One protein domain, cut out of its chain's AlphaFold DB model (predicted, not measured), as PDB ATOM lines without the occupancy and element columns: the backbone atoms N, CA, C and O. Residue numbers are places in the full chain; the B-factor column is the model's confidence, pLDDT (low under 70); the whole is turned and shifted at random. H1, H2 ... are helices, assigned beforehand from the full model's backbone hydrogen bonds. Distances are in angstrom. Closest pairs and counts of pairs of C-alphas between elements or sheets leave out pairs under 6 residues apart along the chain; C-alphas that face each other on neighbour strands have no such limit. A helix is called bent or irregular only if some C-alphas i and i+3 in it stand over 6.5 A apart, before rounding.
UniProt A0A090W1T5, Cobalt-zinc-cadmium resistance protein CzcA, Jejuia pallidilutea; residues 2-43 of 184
ATOM      1  N   ASN A   2      97.146 164.978 159.940       73.31
ATOM      2  CA  ASN A   2      96.412 166.259 160.013       73.31
ATOM      3  C   ASN A   2      97.285 167.525 160.143       73.31
ATOM      4  O   ASN A   2      96.844 168.605 159.770       73.31
ATOM      5  N   TRP A   3      98.509 167.414 160.665       85.69
ATOM      6  CA  TRP A   3      99.434 168.546 160.791       85.69
ATOM      7  C   TRP A   3     100.022 169.004 159.444       85.69
ATOM      8  O   TRP A   3     100.099 170.205 159.206       85.69
ATOM      9  N   LEU A   4     100.346 168.069 158.540       85.38
ATOM     10  CA  LEU A   4     100.813 168.391 157.184       85.38
ATOM     11  C   LEU A   4      99.728 169.118 156.384       85.38
ATOM     12  O   LEU A   4     100.011 170.149 155.784       85.38
ATOM     13  N   ASN A   5      98.479 168.648 156.458       81.69
ATOM     14  CA  ASN A   5      97.351 169.300 155.781       81.69
ATOM     15  C   ASN A   5      97.100 170.715 156.323       81.69
ATOM     16  O   ASN A   5      96.927 171.648 155.549       81.69
ATOM     17  N   LYS A   6      97.197 170.910 157.647       85.75
ATOM     18  CA  LYS A   6      97.072 172.241 158.269       85.75
ATOM     19  C   LYS A   6      98.147 173.238 157.822       85.75
ATOM     20  O   LYS A   6      97.891 174.435 157.883       85.75
ATOM     21  N   LEU A   7      99.328 172.770 157.413       86.38
ATOM     22  CA  LEU A   7     100.388 173.623 156.865       86.38
ATOM     23  C   LEU A   7     100.234 173.835 155.352       86.38
ATOM     24  O   LEU A   7     100.472 174.938 154.865       86.38
ATOM     25  N   TYR A   8      99.826 172.788 154.630       90.00
ATOM     26  CA  TYR A   8      99.695 172.763 153.174       90.00
ATOM     27  C   TYR A   8      98.499 173.572 152.657       90.00
ATOM     28  O   TYR A   8      98.658 174.389 151.753       90.00
ATOM     29  N   ASP A   9      97.316 173.396 153.252       87.25
ATOM     30  CA  ASP A   9      96.084 174.065 152.815       87.25
ATOM     31  C   ASP A   9      96.210 175.604 152.765       87.25
ATOM     32  O   ASP A   9      95.860 176.193 151.737       87.25
ATOM     33  N   PRO A  10      96.758 176.298 153.787       90.00
ATOM     34  CA  PRO A  10      96.936 177.747 153.709       90.00
ATOM     35  C   PRO A  10      98.060 178.168 152.749       90.00
ATOM     36  O   PRO A  10      97.942 179.209 152.102       90.00
ATOM     37  N   THR A  11      99.134 177.379 152.608       89.31
ATOM     38  CA  THR A  11     100.235 177.719 151.685       89.31
ATOM     39  C   THR A  11      99.816 177.589 150.227       89.31
ATOM     40  O   THR A  11     100.149 178.464 149.425       89.31
ATOM     41  N   ILE A  12      99.040 176.560 149.869       89.62
ATOM     42  CA  ILE A  12      98.568 176.406 148.491       89.62
ATOM     43  C   ILE A  12      97.489 177.425 148.129       89.62
ATOM     44  O   ILE A  12      97.523 177.977 147.030       89.62
ATOM     45  N   GLN A  13      96.579 177.750 149.053       89.88
ATOM     46  CA  GLN A  13      95.602 178.817 148.823       89.88
ATOM     47  C   GLN A  13      96.292 180.169 148.600       89.88
ATOM     48  O   GLN A  13      95.952 180.880 147.652       89.88
ATOM     49  N   TRP A  14      97.311 180.490 149.404       92.69
ATOM     50  CA  TRP A  14      98.122 181.694 149.212       92.69
ATOM     51  C   TRP A  14      98.862 181.693 147.865       92.69
ATOM     52  O   TRP A  14      98.843 182.699 147.148       92.69
ATOM     53  N   ALA A  15      99.462 180.561 147.484       89.19
ATOM     54  CA  ALA A  15     100.182 180.421 146.220       89.19
ATOM     55  C   ALA A  15      99.261 180.613 144.999       89.19
ATOM     56  O   ALA A  15      99.639 181.285 144.036       89.19
ATOM     57  N   LEU A  16      98.035 180.082 145.054       89.88
ATOM     58  CA  LEU A  16      97.031 180.226 143.994       89.88
ATOM     59  C   LEU A  16      96.518 181.668 143.865       89.88
ATOM     60  O   LEU A  16      96.324 182.156 142.749       89.88
ATOM     61  N   GLN A  17      96.338 182.377 144.984       91.25
ATOM     62  CA  GLN A  17      95.934 183.788 144.982       91.25
ATOM     63  C   GLN A  17      97.063 184.710 144.487       91.25
ATOM     64  O   GLN A  17      96.812 185.654 143.735       91.25
ATOM     65  N   SER A  18      98.316 184.399 144.828       91.94
ATOM     66  CA  SER A  18      99.501 185.217 144.523       91.94
ATOM     67  C   SER A  18     100.298 184.717 143.310       91.94
ATOM     68  O   SER A  18     101.522 184.846 143.262       91.94
ATOM     69  N   LYS A  19      99.619 184.183 142.284       91.12
ATOM     70  CA  LYS A  19     100.238 183.515 141.117       91.12
ATOM     71  C   LYS A  19     101.396 184.273 140.447       91.12
ATOM     72  O   LYS A  19     102.385 183.662 140.060       91.12
ATOM     73  N   LYS A  20     101.298 185.605 140.322       92.06
ATOM     74  CA  LYS A  20     102.354 186.439 139.713       92.06
ATOM     75  C   LYS A  20     103.625 186.468 140.565       92.06
ATOM     76  O   LYS A  20     104.719 186.447 140.016       92.06
ATOM     77  N   LEU A  21     103.468 186.502 141.888       93.31
ATOM     78  CA  LEU A  21     104.571 186.512 142.845       93.31
ATOM     79  C   LEU A  21     105.274 185.150 142.841       93.31
ATOM     80  O   LEU A  21     106.493 185.097 142.724       93.31
ATOM     81  N   VAL A  22     104.506 184.054 142.853       94.69
ATOM     82  CA  VAL A  22     105.046 182.686 142.767       94.69
ATOM     83  C   VAL A  22     105.823 182.469 141.466       94.69
ATOM     84  O   VAL A  22     106.953 181.989 141.508       94.69
ATOM     85  N   LEU A  23     105.263 182.878 140.321       95.31
ATOM     86  CA  LEU A  23     105.966 182.816 139.036       95.31
ATOM     87  C   LEU A  23     107.229 183.683 139.034       95.31
ATOM     88  O   LEU A  23     108.266 183.224 138.572       95.31
ATOM     89  N   GLY A  24     107.169 184.892 139.599       96.75
ATOM     90  CA  GLY A  24     108.334 185.768 139.733       96.75
ATOM     91  C   GLY A  24     109.459 185.129 140.549       96.75
ATOM     92  O   GLY A  24     110.599 185.102 140.093       96.75
ATOM     93  N   ILE A  25     109.140 184.544 141.709       96.06
ATOM     94  CA  ILE A  25     110.115 183.814 142.533       96.06
ATOM     95  C   ILE A  25     110.695 182.630 141.757       96.06
ATOM     96  O   ILE A  25     111.910 182.451 141.755       96.06
ATOM     97  N   ALA A  26     109.861 181.843 141.073       96.19
ATOM     98  CA  ALA A  26     110.327 180.703 140.287       96.19
ATOM     99  C   ALA A  26     111.287 181.133 139.164       96.19
ATOM    100  O   ALA A  26     112.333 180.514 138.980       96.19
ATOM    101  N   THR A  27     110.980 182.222 138.452       97.44
ATOM    102  CA  THR A  27     111.861 182.779 137.415       97.44
ATOM    103  C   THR A  27     113.168 183.307 137.999       97.44
ATOM    104  O   THR A  27     114.225 183.067 137.423       97.44
ATOM    105  N   VAL A  28     113.127 183.983 139.150       97.75
ATOM    106  CA  VAL A  28     114.338 184.466 139.833       97.75
ATOM    107  C   VAL A  28     115.206 183.298 140.296       97.75
ATOM    108  O   VAL A  28     116.405 183.300 140.033       97.75
ATOM    109  N   LEU A  29     114.619 182.271 140.918       97.69
ATOM    110  CA  LEU A  29     115.343 181.065 141.329       97.69
ATOM    111  C   LEU A  29     115.961 180.338 140.134       97.69
ATOM    112  O   LEU A  29     117.102 179.890 140.219       97.69
ATOM    113  N   LEU A  30     115.245 180.264 139.009       97.69
ATOM    114  CA  LEU A  30     115.786 179.711 137.771       97.69
ATOM    115  C   LEU A  30     116.969 180.542 137.258       97.69
ATOM    116  O   LEU A  30     118.001 179.975 136.911       97.69
ATOM    117  N   GLY A  31     116.852 181.872 137.256       97.81
ATOM    118  CA  GLY A  31     117.937 182.773 136.865       97.81
ATOM    119  C   GLY A  31     119.179 182.623 137.749       97.81
ATOM    120  O   GLY A  31     120.288 182.531 137.231       97.81
ATOM    121  N   ILE A  32     118.994 182.521 139.069       97.50
ATOM    122  CA  ILE A  32     120.079 182.267 140.029       97.50
ATOM    123  C   ILE A  32     120.718 180.899 139.770       97.50
ATOM    124  O   ILE A  32     121.940 180.795 139.748       97.50
ATOM    125  N   SER A  33     119.912 179.863 139.535       97.06
ATOM    126  CA  SER A  33     120.409 178.517 139.230       97.06
ATOM    127  C   SER A  33     121.269 178.503 137.962       97.06
ATOM    128  O   SER A  33     122.380 177.979 137.979       97.06
ATOM    129  N   ILE A  34     120.808 179.159 136.890       97.12
ATOM    130  CA  ILE A  34     121.571 179.302 135.641       97.12
ATOM    131  C   ILE A  34     122.878 180.055 135.893       97.12
ATOM    132  O   ILE A  34     123.926 179.619 135.430       97.12
ATOM    133  N   TYR A  35     122.837 181.153 136.651       96.81
ATOM    134  CA  TYR A  35     124.033 181.925 136.977       96.81
ATOM    135  C   TYR A  35     125.071 181.086 137.739       96.81
ATOM    136  O   TYR A  35     126.231 181.029 137.330       96.81
ATOM    137  N   ILE A  36     124.644 180.366 138.784       96.19
ATOM    138  CA  ILE A  36     125.522 179.468 139.551       96.19
ATOM    139  C   ILE A  36     126.102 178.389 138.634       96.19
ATOM    140  O   ILE A  36     127.310 178.155 138.660       96.19
ATOM    141  N   PHE A  37     125.270 177.780 137.785       94.94
ATOM    142  CA  PHE A  37     125.694 176.754 136.837       94.94
ATOM    143  C   PHE A  37     126.765 177.270 135.869       94.94
ATOM    144  O   PHE A  37     127.753 176.582 135.635       94.94
ATOM    145  N   THR A  38     126.637 178.500 135.359       94.12
ATOM    146  CA  THR A  38     127.660 179.083 134.471       94.12
ATOM    147  C   THR A  38     128.973 179.426 135.172       94.12
ATOM    148  O   THR A  38     129.994 179.558 134.504       94.12
ATOM    149  N   THR A  39     128.960 179.582 136.498       93.81
ATOM    150  CA  THR A  39     130.163 179.859 137.302       93.81
ATOM    151  C   THR A  39     130.787 178.609 137.922       93.81
ATOM    152  O   THR A  39     131.845 178.700 138.541       93.81
ATOM    153  N   MET A  40     130.141 177.450 137.790       91.62
ATOM    154  CA  MET A  40     130.631 176.201 138.358       91.62
ATOM    155  C   MET A  40     131.805 175.678 137.522       91.62
ATOM    156  O   MET A  40     131.691 175.523 136.307       91.62
ATOM    157  N   GLY A  41     132.938 175.421 138.176       86.00
ATOM    158  CA  GLY A  41     134.070 174.740 137.551       86.00
ATOM    159  C   GLY A  41     133.715 173.298 137.183       86.00
ATOM    160  O   GLY A  41     132.842 172.689 137.801       86.00
ATOM    161  N   GLY A  42     134.383 172.759 136.167       84.44
ATOM    162  CA  GLY A  42     134.265 171.356 135.779       84.44
ATOM    163  C   GLY A  42     135.574 170.620 136.032       84.44
ATOM    164  O   GLY A  42     136.628 171.090 135.615       84.44
ATOM    165  N   GLU A  43     135.486 169.454 136.662       81.19
ATOM    166  CA  GLU A  43     136.577 168.486 136.800       81.19
ATOM    167  C   GLU A  43     136.171 167.193 136.080       81.19
ATOM    168  O   GLU A  43     134.986 166.858 136.021       81.19
TER     169      GLU A  43
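This is residues 2 to 43 of the 184 residues of the protein "Cobalt-zinc-cadmium resistance protein CzcA" of Jejuia pallidilutea (UniProt A0A090W1T5). Two helices meet near their ends and make an L, with H1 as the shorter arm, H2 as the longer arm, and the corner at residue 18. Residues 40 to 43 run on past the far end of H2 as a short tail, and the two arms lie nearly in one flat layer. The printed part has 42 residues with two named helices, H1 then H2, and no named strand; the class is all helix. It is extended, with a radius of gyration of the C-alphas of 15.8 A, and the C-alphas span 46 by 25 by 6 A.

Find C-alpha 2 at (96.412, 166.259, 160.013), where H1 begins; it holds residues 2 to 17 and measures 23.1 A from first to last C-alpha. H1 is neither bent nor irregular, but only just: C-alphas 7 and 10 are 6.2 A apart. After Ser 18, look for C-alpha 19 at (100.238, 183.515, 141.117); from there H2, residues 19 to 39, runs 30.4 A to C-alpha 39 at (130.163, 179.859, 137.302).

Look at the corner first: H1 and H2 are close but not clearly touching, with 1 pair of C-alphas within 8 A, those of Ala 15 and Val 22, 6.4 A apart. Their lines stand about perpendicular, at 85 degrees, and their centres are 22.8 A apart. In H2 every O i to N i+4 pair is within hydrogen-bond range; in H1 10 of 12 are.

Go from C-alpha 2 to C-alpha 43 and you join the two C-alphas farthest apart, those of Asn 2 and Glu 43, at 46.4 A. Residues 2 to 13, 16 to 21 and 24 to 43 stand free. The link from H1 to H2 is tight, 1 residue, and the printed part has no cut. The model's mean pLDDT over the printed part is 91.5, and no printed residue is under 70.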